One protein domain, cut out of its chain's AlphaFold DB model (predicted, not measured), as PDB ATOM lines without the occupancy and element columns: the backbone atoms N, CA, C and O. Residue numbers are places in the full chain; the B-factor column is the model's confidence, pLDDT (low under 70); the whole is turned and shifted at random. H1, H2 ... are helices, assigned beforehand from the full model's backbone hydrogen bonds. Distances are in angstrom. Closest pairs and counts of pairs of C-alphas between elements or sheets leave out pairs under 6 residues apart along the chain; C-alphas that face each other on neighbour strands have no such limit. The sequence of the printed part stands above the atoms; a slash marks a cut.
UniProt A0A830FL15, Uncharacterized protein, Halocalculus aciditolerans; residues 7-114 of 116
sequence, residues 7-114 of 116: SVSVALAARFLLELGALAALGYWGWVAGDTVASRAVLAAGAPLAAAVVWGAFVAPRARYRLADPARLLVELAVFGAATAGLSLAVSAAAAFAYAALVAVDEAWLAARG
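This is residues 7 to 114 of the 116 residues of an uncharacterized protein of Halocalculus aciditolerans (UniProt A0A830FL15). Look for an up-and-down bundle of four helices, each running against the one before: H1 and H3 cross in the middle, with H2 on one side and H4 on the other. The printed part has 108 residues, with named helices H1 to H4 in order and no named strand: all helix. It is compact, with a radius of gyration of the C-alphas of 14.3 A and spans of 46 by 33 by 22 A.

Start at H1, residues 7 to 33; it touches H3, residues 71 to 90, at a steep tilt of 50 degrees, closest at C-alphas Ala 22 and Ala 83, 4.9 A. Residues 22 to 33 alone touch H2, residues 37 to 58, a hairpin closest at C-alphas Gly 30 and Ala 44, 4.0 A. H2 is apart from H4, residues 93 to 113. Every O i to N i+4 pair is within hydrogen-bond range in H1, H3 and H4, and 17 of 18 in H2.

Find C-alpha 7 at (169.387, 187.435, 159.072); H1 runs 37.9 A from there. H2 spans 31.8 A, H3 28.6 A, and H4 30.4 A to C-alpha 113 at (171.534, 177.524, 158.761).

The printed part has no cut. Residues 59 to 70 make the long link. No printed residue is under 70 in pLDDT.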
ATOM      1  N   SER A   7     170.373 188.289 159.741       89.44
ATOM      2  CA  SER A   7     169.387 187.435 159.072       89.44
ATOM      3  C   SER A   7     168.752 186.345 159.947       89.44
ATOM      4  O   SER A   7     167.644 185.918 159.641       89.44
ATOM      5  N   VAL A   8     169.421 185.889 161.013       91.19
ATOM      6  CA  VAL A   8     168.847 184.913 161.959       91.19
ATOM      7  C   VAL A   8     167.807 185.602 162.832       91.19
ATOM      8  O   VAL A   8     166.688 185.115 162.941       91.19
ATOM      9  N   SER A   9     168.114 186.793 163.354       92.06
ATOM     10  CA  SER A   9     167.149 187.577 164.130       92.06
ATOM     11  C   SER A   9     165.893 187.919 163.318       92.06
ATOM     12  O   SER A   9     164.788 187.879 163.851       92.06
ATOM     13  N   VAL A  10     166.045 188.205 162.018       94.50
ATOM     14  CA  VAL A  10     164.907 188.414 161.105       94.50
ATOM     15  C   VAL A  10     164.065 187.147 160.954       94.50
ATOM     16  O   VAL A  10     162.842 187.235 161.024       94.50
ATOM     17  N   ALA A  11     164.691 185.981 160.783       94.75
ATOM     18  CA  ALA A  11     163.975 184.710 160.688       94.75
ATOM     19  C   ALA A  11     163.230 184.388 161.991       94.75
ATOM     20  O   ALA A  11     162.044 184.103 161.968       94.75
ATOM     21  N   LEU A  12     163.861 184.560 163.154       93.06
ATOM     22  CA  LEU A  12     163.192 184.358 164.445       93.06
ATOM     23  C   LEU A  12     162.020 185.328 164.662       93.06
ATOM     24  O   LEU A  12     160.984 184.940 165.202       93.06
ATOM     25  N   ALA A  13     162.146 186.581 164.218       94.81
ATOM     26  CA  ALA A  13     161.035 187.527 164.243       94.81
ATOM     27  C   ALA A  13     159.897 187.087 163.305       94.81
ATOM     28  O   ALA A  13     158.729 187.151 163.691       94.81
ATOM     29  N   ALA A  14     160.221 186.600 162.102       96.38
ATOM     30  CA  ALA A  14     159.243 186.030 161.181       96.38
ATOM     31  C   ALA A  14     158.554 184.802 161.791       96.38
ATOM     32  O   ALA A  14     157.326 184.748 161.797       96.38
ATOM     33  N   ARG A  15     159.312 183.883 162.401       95.25
ATOM     34  CA  ARG A  15     158.797 182.729 163.147       95.25
ATOM     35  C   ARG A  15     157.791 183.146 164.208       95.25
ATOM     36  O   ARG A  15     156.688 182.617 164.247       95.25
ATOM     37  N   PHE A  16     158.137 184.136 165.024       94.31
ATOM     38  CA  PHE A  16     157.239 184.646 166.055       94.31
ATOM     39  C   PHE A  16     155.942 185.222 165.466       94.31
ATOM     40  O   PHE A  16     154.853 184.951 165.970       94.31
ATOM     41  N   LEU A  17     156.024 185.974 164.364       98.00
ATOM     42  CA  LEU A  17     154.831 186.468 163.667       98.00
ATOM     43  C   LEU A  17     153.991 185.329 163.076       98.00
ATOM     44  O   LEU A  17     152.764 185.405 163.105       98.00
ATOM     45  N   LEU A  18     154.626 184.267 162.577       98.00
ATOM     46  CA  LEU A  18     153.939 183.069 162.100       98.00
ATOM     47  C   LEU A  18     153.239 182.328 163.241       98.00
ATOM     48  O   LEU A  18     152.101 181.900 163.053       98.00
ATOM     49  N   GLU A  19     153.853 182.230 164.422       97.12
ATOM     50  CA  GLU A  19     153.228 181.680 165.632       97.12
ATOM     51  C   GLU A  19     151.995 182.498 166.045       97.12
ATOM     52  O   GLU A  19     150.917 181.939 166.245       97.12
ATOM     53  N   LEU A  20     152.106 183.830 166.094       97.94
ATOM     54  CA  LEU A  20     150.956 184.701 166.365       97.94
ATOM     55  C   LEU A  20     149.866 184.557 165.296       97.94
ATOM     56  O   LEU A  20     148.680 184.495 165.623       97.94
ATOM     57  N   GLY A  21     150.263 184.450 164.027       98.38
ATOM     58  CA  GLY A  21     149.368 184.167 162.911       98.38
ATOM     59  C   GLY A  21     148.645 182.828 163.067       98.38
ATOM     60  O   GLY A  21     147.446 182.764 162.803       98.38
ATOM     61  N   ALA A  22     149.323 181.790 163.568       98.56
ATOM     62  CA  ALA A  22     148.709 180.494 163.850       98.56
ATOM     63  C   ALA A  22     147.610 180.617 164.906       98.56
ATOM     64  O   ALA A  22     146.494 180.139 164.708       98.56
ATOM     65  N   LEU A  23     147.912 181.293 166.017       98.56
ATOM     66  CA  LEU A  23     146.954 181.498 167.102       98.56
ATOM     67  C   LEU A  23     145.744 182.318 166.632       98.56
ATOM     68  O   LEU A  23     144.606 181.955 166.927       98.56
ATOM     69  N   ALA A  24     145.972 183.376 165.852       98.50
ATOM     70  CA  ALA A  24     144.903 184.187 165.278       98.50
ATOM     71  C   ALA A  24     144.031 183.381 164.301       98.50
ATOM     72  O   ALA A  24     142.804 183.438 164.384       98.50
ATOM     73  N   ALA A  25     144.649 182.593 163.417       98.62
ATOM     74  CA  ALA A  25     143.951 181.728 162.472       98.62
ATOM     75  C   ALA A  25     143.076 180.690 163.183       98.62
ATOM     76  O   ALA A  25     141.904 180.539 162.842       98.62
ATOM     77  N   LEU A  26     143.620 180.009 164.195       98.75
ATOM     78  CA  LEU A  26     142.890 179.014 164.983       98.75
ATOM     79  C   LEU A  26     141.752 179.643 165.789       98.75
ATOM     80  O   LEU A  26     140.662 179.076 165.845       98.75
ATOM     81  N   GLY A  27     141.975 180.817 166.384       98.56
ATOM     82  CA  GLY A  27     140.938 181.534 167.121       98.56
ATOM     83  C   GLY A  27     139.801 182.009 166.216       98.56
ATOM     84  O   GLY A  27     138.627 181.805 166.529       98.56
ATOM     85  N   TYR A  28     140.136 182.580 165.057       98.69
ATOM     86  CA  TYR A  28     139.142 183.012 164.075       98.69
ATOM     87  C   TYR A  28     138.363 181.828 163.496       98.69
ATOM     88  O   TYR A  28     137.133 181.857 163.468       98.69
ATOM     89  N   TRP A  29     139.060 180.757 163.109       98.56
ATOM     90  CA  TRP A  29     138.416 179.523 162.673       98.56
ATOM     91  C   TRP A  29     137.493 178.958 163.752       98.56
ATOM     92  O   TRP A  29     136.352 178.625 163.449       98.56
ATOM     93  N   GLY A  30     137.929 178.917 165.014       98.06
ATOM     94  CA  GLY A  30     137.102 178.437 166.120       98.06
ATOM     95  C   GLY A  30     135.824 179.260 166.312       98.06
ATOM     96  O   GLY A  30     134.763 178.703 166.594       98.06
ATOM     97  N   TRP A  31     135.889 180.575 166.088       98.19
ATOM     98  CA  TRP A  31     134.703 181.430 166.100       98.19
ATOM     99  C   TRP A  31     133.765 181.159 164.917       98.19
ATOM    100  O   TRP A  31     132.549 181.158 165.091       98.19
ATOM    101  N   VAL A  32     134.305 180.926 163.720       97.50
ATOM    102  CA  VAL A  32     133.507 180.636 162.518       97.50
ATOM    103  C   VAL A  32     132.881 179.236 162.575       97.50
ATOM    104  O   VAL A  32     131.740 179.069 162.157       97.50
ATOM    105  N   ALA A  33     133.592 178.250 163.123       96.50
ATOM    106  CA  ALA A  33     133.181 176.846 163.155       96.50
ATOM    107  C   ALA A  33     132.080 176.529 164.182       96.50
ATOM    108  O   ALA A  33     131.445 175.483 164.091       96.50
ATOM    109  N   GLY A  34     131.867 177.382 165.189       94.88
ATOM    110  CA  GLY A  34     130.837 177.158 166.202       94.88
ATOM    111  C   GLY A  34     129.440 177.620 165.763       94.88
ATOM    112  O   GLY A  34     129.276 178.736 165.270       94.88
ATOM    113  N   ASP A  35     128.415 176.821 166.063       95.50
ATOM    114  CA  ASP A  35     127.014 177.154 165.745       95.50
ATOM    115  C   ASP A  35     126.334 178.036 166.804       95.50
ATOM    116  O   ASP A  35     125.493 178.879 166.495       95.50
ATOM    117  N   THR A  36     126.717 177.875 168.073       97.62
ATOM    118  CA  THR A  36     126.199 178.661 169.204       97.62
ATOM    119  C   THR A  36     127.262 179.609 169.747       97.62
ATOM    120  O   THR A  36     128.457 179.347 169.634       97.62
ATOM    121  N   VAL A  37     126.852 180.685 170.425       96.75
ATOM    122  CA  VAL A  37     127.796 181.619 171.071       96.75
ATOM    123  C   VAL A  37     128.741 180.891 172.037       96.75
ATOM    124  O   VAL A  37     129.936 181.176 172.055       96.75
ATOM    125  N   ALA A  38     128.228 179.913 172.789       97.62
ATOM    126  CA  ALA A  38     129.031 179.134 173.725       97.62
ATOM    127  C   ALA A  38     130.080 178.276 173.001       97.62
ATOM    128  O   ALA A  38     131.263 178.354 173.328       97.62
ATOM    129  N   SER A  39     129.682 177.507 171.979       97.44
ATOM    130  CA  SER A  39     130.624 176.680 171.209       97.44
ATOM    131  C   SER A  39     131.658 177.522 170.460       97.44
ATOM    132  O   SER A  39     132.822 177.137 170.408       97.44
ATOM    133  N   ARG A  40     131.271 178.697 169.943       97.94
ATOM    134  CA  ARG A  40     132.205 179.652 169.326       97.94
ATOM    135  C   ARG A  40     133.253 180.135 170.312       97.94
ATOM    136  O   ARG A  40     134.434 180.085 170.002       97.94
ATOM    137  N   ALA A  41     132.835 180.575 171.498       97.88
ATOM    138  CA  ALA A  41     133.759 181.049 172.525       97.88
ATOM    139  C   ALA A  41     134.726 179.938 172.966       97.88
ATOM    140  O   ALA A  41     135.931 180.171 173.069       97.88
ATOM    141  N   VAL A  42     134.212 178.718 173.163       98.38
ATOM    142  CA  VAL A  42     135.027 177.555 173.540       98.38
ATOM    143  C   VAL A  42     136.045 177.213 172.459       98.38
ATOM    144  O   VAL A  42     137.212 177.030 172.785       98.38
ATOM    145  N   LEU A  43     135.653 177.142 171.186       98.00
ATOM    146  CA  LEU A  43     136.578 176.808 170.100       98.00
ATOM    147  C   LEU A  43     137.576 177.940 169.826       98.00
ATOM    148  O   LEU A  43     138.770 177.677 169.700       98.00
ATOM    149  N   ALA A  44     137.109 179.191 169.790       98.12
ATOM    150  CA  ALA A  44     137.939 180.364 169.519       98.12
ATOM    151  C   ALA A  44     139.020 180.593 170.583       98.12
ATOM    152  O   ALA A  44     140.090 181.098 170.263       98.12
ATOM    153  N   ALA A  45     138.767 180.219 171.841       98.50
ATOM    154  CA  ALA A  45     139.779 180.255 172.893       98.50
ATOM    155  C   ALA A  45     140.546 178.927 172.998       98.50
ATOM    156  O   ALA A  45     141.770 178.910 173.097       98.50
ATOM    157  N   GLY A  46     139.837 177.802 172.968       98.44
ATOM    158  CA  GLY A  46     140.391 176.475 173.215       98.44
ATOM    159  C   GLY A  46     141.388 176.023 172.155       98.44
ATOM    160  O   GLY A  46     142.436 175.492 172.513       98.44
ATOM    161  N   ALA A  47     141.114 176.270 170.870       98.25
ATOM    162  CA  ALA A  47     142.020 175.892 169.786       98.25
ATOM    163  C   ALA A  47     143.390 176.599 169.875       98.25
ATOM    164  O   ALA A  47     144.406 175.897 169.923       98.25
ATOM    165  N   PRO A  48     143.477 177.946 169.965       98.50
ATOM    166  CA  PRO A  48     144.769 178.609 170.129       98.50
ATOM    167  C   PRO A  48     145.433 178.290 171.473       98.50
ATOM    168  O   PRO A  48     146.650 178.128 171.510       98.50
ATOM    169  N   LEU A  49     144.679 178.131 172.568       98.62
ATOM    170  CA  LEU A  49     145.265 177.732 173.855       98.62
ATOM    171  C   LEU A  49     145.896 176.337 173.788       98.62
ATOM    172  O   LEU A  49     147.013 176.152 174.268       98.62
ATOM    173  N   ALA A  50     145.224 175.367 173.165       98.44
ATOM    174  CA  ALA A  50     145.772 174.029 172.968       98.44
ATOM    175  C   ALA A  50     147.056 174.075 172.127       98.44
ATOM    176  O   ALA A  50     148.061 173.484 172.518       98.44
ATOM    177  N   ALA A  51     147.052 174.830 171.024       98.19
ATOM    178  CA  ALA A  51     148.237 175.027 170.195       98.19
ATOM    179  C   ALA A  51     149.392 175.670 170.981       98.19
ATOM    180  O   ALA A  51     150.510 175.161 170.938       98.19
ATOM    181  N   ALA A  52     149.127 176.725 171.756       97.56
ATOM    182  CA  ALA A  52     150.131 177.400 172.576       97.56
ATOM    183  C   ALA A  52     150.726 176.477 173.653       97.56
ATOM    184  O   ALA A  52     151.936 176.491 173.880       97.56
ATOM    185  N   VAL A  53     149.900 175.643 174.296       97.69
ATOM    186  CA  VAL A  53     150.363 174.658 175.284       97.69
ATOM    187  C   VAL A  53     151.241 173.597 174.625       97.69
ATOM    188  O   VAL A  53     152.328 173.319 175.128       97.69
ATOM    189  N   VAL A  54     150.808 173.030 173.495       97.50
ATOM    190  CA  VAL A  54     151.590 172.043 172.733       97.50
ATOM    191  C   VAL A  54     152.928 172.644 172.296       97.50
ATOM    192  O   VAL A  54     153.983 172.051 172.526       97.50
ATOM    193  N   TRP A  55     152.907 173.856 171.747       96.25
ATOM    194  CA  TRP A  55     154.108 174.565 171.320       96.25
ATOM    195  C   TRP A  55     155.066 174.828 172.485       96.25
ATOM    196  O   TRP A  55     156.243 174.464 172.434       96.25
ATOM    197  N   GLY A  56     154.555 175.395 173.580       95.69
ATOM    198  CA  GLY A  56     155.328 175.685 174.785       95.69
ATOM    199  C   GLY A  56     155.893 174.436 175.466       95.69
ATOM    200  O   GLY A  56     156.968 174.494 176.061       95.69
ATOM    201  N   ALA A  57     155.201 173.299 175.369       96.62
ATOM    202  CA  ALA A  57     155.628 172.047 175.980       96.62
ATOM    203  C   ALA A  57     156.751 171.345 175.204       96.62
ATOM    204  O   ALA A  57     157.631 170.767 175.849       96.62
ATOM    205  N   PHE A  58     156.725 171.398 173.866       96.50
ATOM    206  CA  PHE A  58     157.553 170.535 173.009       96.50
ATOM    207  C   PHE A  58     158.495 171.272 172.047       96.50
ATOM    208  O   PHE A  58     159.556 170.737 171.722       96.50
ATOM    209  N   VAL A  59     158.130 172.475 171.592       94.25
ATOM    210  CA  VAL A  59     158.818 173.183 170.495       94.25
ATOM    211  C   VAL A  59     159.620 174.386 170.988       94.25
ATOM    212  O   VAL A  59     160.724 174.621 170.497       94.25
ATOM    213  N   ALA A  60     159.091 175.139 171.958       90.44
ATOM    214  CA  ALA A  60     159.690 176.387 172.423       90.44
ATOM    215  C   ALA A  60     161.161 176.226 172.885       90.44
ATOM    216  O   ALA A  60     161.537 175.175 173.409       90.44
ATOM    217  N   PRO A  61     161.999 177.283 172.821       84.69
ATOM    218  CA  PRO A  61     163.410 177.202 173.228       84.69
ATOM    219  C   PRO A  61     163.620 176.718 174.670       84.69
ATOM    220  O   PRO A  61     164.617 176.063 174.976       84.69
ATOM    221  N   ARG A  62     162.661 177.032 175.553       87.19
ATOM    222  CA  ARG A  62     162.612 176.612 176.965       87.19
ATOM    223  C   ARG A  62     161.553 175.535 177.229       87.19
ATOM    224  O   ARG A  62     161.054 175.431 178.347       87.19
ATOM    225  N   ALA A  63     161.174 174.773 176.205       92.12
ATOM    226  CA  ALA A  63     160.206 173.696 176.324       92.12
ATOM    227  C   ALA A  63     160.640 172.674 177.383       92.12
ATOM    228  O   ALA A  63     161.771 172.188 177.373       92.12
ATOM    229  N   ARG A  64     159.719 172.330 178.292       91.94
ATOM    230  CA  ARG A  64     159.968 171.344 179.356       91.94
ATOM    231  C   ARG A  64     160.296 169.965 178.785       91.94
ATOM    232  O   ARG A  64     161.121 169.254 179.350       91.94
ATOM    233  N   TYR A  65     159.641 169.603 177.686       94.19
ATOM    234  CA  TYR A  65     159.799 168.333 176.990       94.19
ATOM    235  C   TYR A  65     160.310 168.581 175.570       94.19
ATOM    236  O   TYR A  65     159.745 168.065 174.608       94.19
ATOM    237  N   ARG A  66     161.343 169.428 175.435       91.94
ATOM    238  CA  ARG A  66     161.911 169.801 174.135       91.94
ATOM    239  C   ARG A  66     162.248 168.550 173.322       91.94
ATOM    240  O   ARG A  66     163.057 167.727 173.749       91.94
ATOM    241  N   LEU A  67     161.610 168.418 172.163       93.31
ATOM    242  CA  LEU A  67     161.800 167.280 171.270       93.31
ATOM    243  C   LEU A  67     163.020 167.495 170.369       93.31
ATOM    244  O   LEU A  67     163.331 168.623 169.985       93.31
ATOM    245  N   ALA A  68     163.683 166.397 170.008       92.75
ATOM    246  CA  ALA A  68     164.651 166.380 168.919       92.75
ATOM    247  C   ALA A  68     163.930 166.226 167.571       92.75
ATOM    248  O   ALA A  68     162.818 165.687 167.500       92.75
ATOM    249  N   ASP A  69     164.572 166.655 166.489       91.69
ATOM    250  CA  ASP A  69     164.112 166.307 165.148       91.69
ATOM    251  C   ASP A  69     164.244 164.792 164.908       91.69
ATOM    252  O   ASP A  69     165.196 164.172 165.392       91.69
ATOM    253  N   PRO A  70     163.285 164.158 164.204       94.44
ATOM    254  CA  PRO A  70     162.179 164.762 163.446       94.44
ATOM    255  C   PRO A  70     160.886 164.986 164.252       94.44
ATOM    256  O   PRO A  70     159.912 165.510 163.715       94.44
ATOM    257  N   ALA A  71     160.828 164.576 165.521       96.19
ATOM    258  CA  ALA A  71     159.596 164.655 166.309       96.19
ATOM    259  C   ALA A  71     159.150 166.107 166.548       96.19
ATOM    260  O   ALA A  71     157.955 166.394 166.511       96.19
ATOM    261  N   ARG A  72     160.102 167.027 166.740       94.62
ATOM    262  CA  ARG A  72     159.815 168.461 166.839       94.62
ATOM    263  C   ARG A  72     159.150 169.003 165.572       94.62
ATOM    264  O   ARG A  72     158.071 169.580 165.678       94.62
ATOM    265  N   LEU A  73     159.731 168.736 164.401       94.81
ATOM    266  CA  LEU A  73     159.150 169.106 163.107       94.81
ATOM    267  C   LEU A  73     157.705 168.606 162.942       94.81
ATOM    268  O   LEU A  73     156.854 169.330 162.436       94.81
ATOM    269  N   LEU A  74     157.389 167.387 163.394       97.25
ATOM    270  CA  LEU A  74     156.016 166.869 163.321       97.25
ATOM    271  C   LEU A  74     155.026 167.708 164.139       97.25
ATOM    272  O   LEU A  74     153.902 167.932 163.691       97.25
ATOM    273  N   VAL A  75     155.431 168.194 165.317       97.19
ATOM    274  CA  VAL A  75     154.593 169.077 166.144       97.19
ATOM    275  C   VAL A  75     154.423 170.444 165.484       97.19
ATOM    276  O   VAL A  75     153.313 170.973 165.452       97.19
ATOM    277  N   GLU A  76     155.493 170.997 164.914       96.94
ATOM    278  CA  GLU A  76     155.443 172.270 164.185       96.94
ATOM    279  C   GLU A  76     154.496 172.187 162.984       96.94
ATOM    280  O   GLU A  76     153.603 173.023 162.833       96.94
ATOM    281  N   LEU A  77     154.617 171.122 162.182       97.25
ATOM    282  CA  LEU A  77     153.721 170.839 161.063       97.25
ATOM    283  C   LEU A  77     152.274 170.644 161.516       97.25
ATOM    284  O   LEU A  77     151.363 171.088 160.822       97.25
ATOM    285  N   ALA A  78     152.040 170.012 162.667       98.19
ATOM    286  CA  ALA A  78     150.690 169.848 163.193       98.19
ATOM    287  C   ALA A  78     150.059 171.203 163.554       98.19
ATOM    288  O   ALA A  78     148.923 171.471 163.163       98.19
ATOM    289  N   VAL A  79     150.791 172.076 164.252       98.31
ATOM    290  CA  VAL A  79     150.282 173.391 164.675       98.31
ATOM    291  C   VAL A  79     150.086 174.326 163.480       98.31
ATOM    292  O   VAL A  79     148.999 174.878 163.300       98.31
ATOM    293  N   PHE A  80     151.096 174.474 162.620       98.38
ATOM    294  CA  PHE A  80     150.988 175.333 161.439       98.38
ATOM    295  C   PHE A  80     150.057 174.762 160.372       98.38
ATOM    296  O   PHE A  80     149.358 175.518 159.693       98.38
ATOM    297  N   GLY A  81     149.987 173.438 160.243       98.44
ATOM    298  CA  GLY A  81     149.024 172.757 159.387       98.44
ATOM    299  C   GLY A  81     147.589 172.993 159.852       98.44
ATOM    300  O   GLY A  81     146.734 173.329 159.035       98.44
ATOM    301  N   ALA A  82     147.329 172.921 161.161       98.56
ATOM    302  CA  ALA A  82     146.022 173.249 161.726       98.56
ATOM    303  C   ALA A  82     145.647 174.720 161.489       98.56
ATOM    304  O   ALA A  82     144.521 175.004 161.085       98.56
ATOM    305  N   ALA A  83     146.586 175.656 161.660       98.62
ATOM    306  CA  ALA A  83     146.362 177.065 161.333       98.62
ATOM    307  C   ALA A  83     146.067 177.283 159.839       98.62
ATOM    308  O   ALA A  83     145.127 177.992 159.487       98.62
ATOM    309  N   THR A  84     146.826 176.624 158.959       98.69
ATOM    310  CA  THR A  84     146.620 176.654 157.502       98.69
ATOM    311  C   THR A  84     145.232 176.134 157.126       98.69
ATOM    312  O   THR A  84     144.529 176.760 156.332       98.69
ATOM    313  N   ALA A  85     144.809 175.015 157.722       98.56
ATOM    314  CA  ALA A  85     143.467 174.469 157.540       98.56
ATOM    315  C   ALA A  85     142.388 175.417 158.090       98.56
ATOM    316  O   ALA A  85     141.363 175.629 157.451       98.56
ATOM    317  N   GLY A  86     142.637 176.056 159.235       98.25
ATOM    318  CA  GLY A  86     141.755 177.084 159.781       98.25
ATOM    319  C   GLY A  86     141.552 178.248 158.807       98.25
ATOM    320  O   GLY A  86     140.416 178.636 158.536       98.25
ATOM    321  N   LEU A  87     142.635 178.757 158.210       98.56
ATOM    322  CA  LEU A  87     142.575 179.815 157.196       98.56
ATOM    323  C   LEU A  87     141.828 179.382 155.932       98.56
ATOM    324  O   LEU A  87     141.076 180.184 155.380       98.56
ATOM    325  N   SER A  88     142.006 178.143 155.466       98.50
ATOM    326  CA  SER A  88     141.326 177.673 154.253       98.50
ATOM    327  C   SER A  88     139.817 177.549 154.459       98.50
ATOM    328  O   SER A  88     139.052 177.890 153.558       98.50
ATOM    329  N   LEU A  89     139.403 177.111 155.651       97.94
ATOM    330  CA  LEU A  89     138.004 176.902 156.015       97.94
ATOM    331  C   LEU A  89     137.283 178.194 156.417       97.94
ATOM    332  O   LEU A  89     136.089 178.318 156.164       97.94
ATOM    333  N   ALA A  90     137.979 179.140 157.055       97.75
ATOM    334  CA  ALA A  90     137.360 180.343 157.616       97.75
ATOM    335  C   ALA A  90     137.620 181.624 156.808       97.75
ATOM    336  O   ALA A  90     136.850 182.572 156.935       97.75
ATOM    337  N   VAL A  91     138.689 181.681 156.004       97.81
ATOM    338  CA  VAL A  91     139.107 182.899 155.286       97.81
ATOM    339  C   VAL A  91     139.111 182.682 153.773       97.81
ATOM    340  O   VAL A  91     138.251 183.209 153.073       97.81
ATOM    341  N   SER A  92     140.103 181.963 153.243       98.06
ATOM    342  CA  SER A  92     140.215 181.628 151.817       98.06
ATOM    343  C   SER A  92     141.370 180.657 151.558       98.06
ATOM    344  O   SER A  92     142.350 180.613 152.307       98.06
ATOM    345  N   ALA A  93     141.320 179.949 150.425       98.06
ATOM    346  CA  ALA A  93     142.434 179.119 149.964       98.06
ATOM    347  C   ALA A  93     143.718 179.937 149.725       98.06
ATOM    348  O   ALA A  93     144.806 179.482 150.065       98.06
ATOM    349  N   ALA A  94     143.603 181.159 149.193       98.38
ATOM    350  CA  ALA A  94     144.756 182.023 148.940       98.38
ATOM    351  C   ALA A  94     145.489 182.406 150.237       98.38
ATOM    352  O   ALA A  94     146.715 182.330 150.288       98.38
ATOM    353  N   ALA A  95     144.749 182.752 151.297       98.12
ATOM    354  CA  ALA A  95     145.333 183.045 152.606       98.12
ATOM    355  C   ALA A  95     146.048 181.820 153.198       98.12
ATOM    356  O   ALA A  95     147.160 181.946 153.709       98.12
ATOM    357  N   ALA A  96     145.446 180.632 153.077       98.38
ATOM    358  CA  ALA A  96     146.056 179.384 153.524       98.38
ATOM    359  C   ALA A  96     147.363 179.077 152.777       98.38
ATOM    360  O   ALA A  96     148.380 178.803 153.413       98.38
ATOM    361  N   PHE A  97     147.372 179.184 151.443       98.56
ATOM    362  CA  PHE A  97     148.585 178.973 150.648       98.56
ATOM    363  C   PHE A  97     149.680 179.987 150.972       98.56
ATOM    364  O   PHE A  97     150.835 179.596 151.122       98.56
ATOM    365  N   ALA A  98     149.332 181.269 151.113       98.56
ATOM    366  CA  ALA A  98     150.292 182.303 151.482       98.56
ATOM    367  C   ALA A  98     150.926 182.007 152.849       98.56
ATOM    368  O   ALA A  98     152.148 182.030 152.978       98.56
ATOM    369  N   TYR A  99     150.112 181.666 153.849       98.62
ATOM    370  CA  TYR A  99     150.599 181.324 155.181       98.62
ATOM    371  C   TYR A  99     151.498 180.079 155.167       98.62
ATOM    372  O   TYR A  99     152.615 180.124 155.677       98.62
ATOM    373  N   ALA A 100     151.062 178.995 154.518       98.56
ATOM    374  CA  ALA A 100     151.844 177.765 154.402       98.56
ATOM    375  C   ALA A 100     153.184 177.988 153.681       98.56
ATOM    376  O   ALA A 100     154.203 177.437 154.091       98.56
ATOM    377  N   ALA A 101     153.200 178.820 152.636       98.56
ATOM    378  CA  ALA A 101     154.425 179.179 151.931       98.56
ATOM    379  C   ALA A 101     155.386 179.972 152.827       98.56
ATOM    380  O   ALA A 101     156.577 179.672 152.845       98.56
ATOM    381  N   LEU A 102     154.883 180.942 153.600       98.50
ATOM    382  CA  LEU A 102     155.707 181.701 154.545       98.50
ATOM    383  C   LEU A 102     156.311 180.795 155.623       98.50
ATOM    384  O   LEU A 102     157.508 180.900 155.886       98.50
ATOM    385  N   VAL A 103     155.518 179.873 156.181       98.19
ATOM    386  CA  VAL A 103     156.011 178.852 157.118       98.19
ATOM    387  C   VAL A 103     157.106 178.018 156.464       98.19
ATOM    388  O   VAL A 103     158.187 177.905 157.024       98.19
ATOM    389  N   ALA A 104     156.875 177.479 155.265       97.94
ATOM    390  CA  ALA A 104     157.855 176.637 154.583       97.94
ATOM    391  C   ALA A 104     159.173 177.373 154.285       97.94
ATOM    392  O   ALA A 104     160.243 176.779 154.409       97.94
ATOM    393  N   VAL A 105     159.110 178.653 153.908       98.19
ATOM    394  CA  VAL A 105     160.295 179.481 153.635       98.19
ATOM    395  C   VAL A 105     161.105 179.735 154.903       98.19
ATOM    396  O   VAL A 105     162.316 179.520 154.895       98.19
ATOM    397  N   ASP A 106     160.454 180.167 155.983       96.81
ATOM    398  CA  ASP A 106     161.093 180.403 157.283       96.81
ATOM    399  C   ASP A 106     161.766 179.126 157.816       96.81
ATOM    400  O   ASP A 106     162.956 179.092 158.134       96.81
ATOM    401  N   GLU A 107     161.015 178.033 157.778       94.69
ATOM    402  CA  GLU A 107     161.413 176.705 158.212       94.69
ATOM    403  C   GLU A 107     162.619 176.193 157.402       94.69
ATOM    404  O   GLU A 107     163.612 175.723 157.972       94.69
ATOM    405  N   ALA A 108     162.588 176.318 156.071       95.88
ATOM    406  CA  ALA A 108     163.701 175.945 155.198       95.88
ATOM    407  C   ALA A 108     164.949 176.810 155.435       95.88
ATOM    408  O   ALA A 108     166.065 176.287 155.442       95.88
ATOM    409  N   TRP A 109     164.775 178.113 155.667       96.31
ATOM    410  CA  TRP A 109     165.876 179.033 155.940       96.31
ATOM    411  C   TRP A 109     166.593 178.703 157.252       96.31
ATOM    412  O   TRP A 109     167.822 178.613 157.274       96.31
ATOM    413  N   LEU A 110     165.837 178.457 158.325       93.19
ATOM    414  CA  LEU A 110     166.387 178.055 159.622       93.19
ATOM    415  C   LEU A 110     167.087 176.689 159.540       93.19
ATOM    416  O   LEU A 110     168.194 176.535 160.060       93.19
ATOM    417  N   ALA A 111     166.504 175.720 158.818       92.50
ATOM    418  CA  ALA A 111     167.143 174.419 158.562       92.50
ATOM    419  C   ALA A 111     168.484 174.568 157.836       92.50
ATOM    420  O   ALA A 111     169.481 173.991 158.264       92.50
ATOM    421  N   ALA A 112     168.522 175.358 156.759       94.38
ATOM    422  CA  ALA A 112     169.725 175.560 155.954       94.38
ATOM    423  C   ALA A 112     170.876 176.219 156.737       94.38
ATOM    424  O   ALA A 112     172.029 176.146 156.315       94.38
ATOM    425  N   ARG A 113     170.571 176.866 157.869       91.25
ATOM    426  CA  ARG A 113     171.534 177.524 158.761       91.25
ATOM    427  C   ARG A 113     171.899 176.689 159.991       91.25
ATOM    428  O   ARG A 113     172.820 177.068 160.701       91.25
ATOM    429  N   GLY A 114     171.210 175.572 160.239       88.75
ATOM    430  CA  GLY A 114     171.373 174.792 161.469       88.75
ATOM    431  C   GLY A 114     170.847 175.502 162.723       88.75
ATOM    432  O   GLY A 114     171.234 175.137 163.826       88.75
TER     433      GLY A 114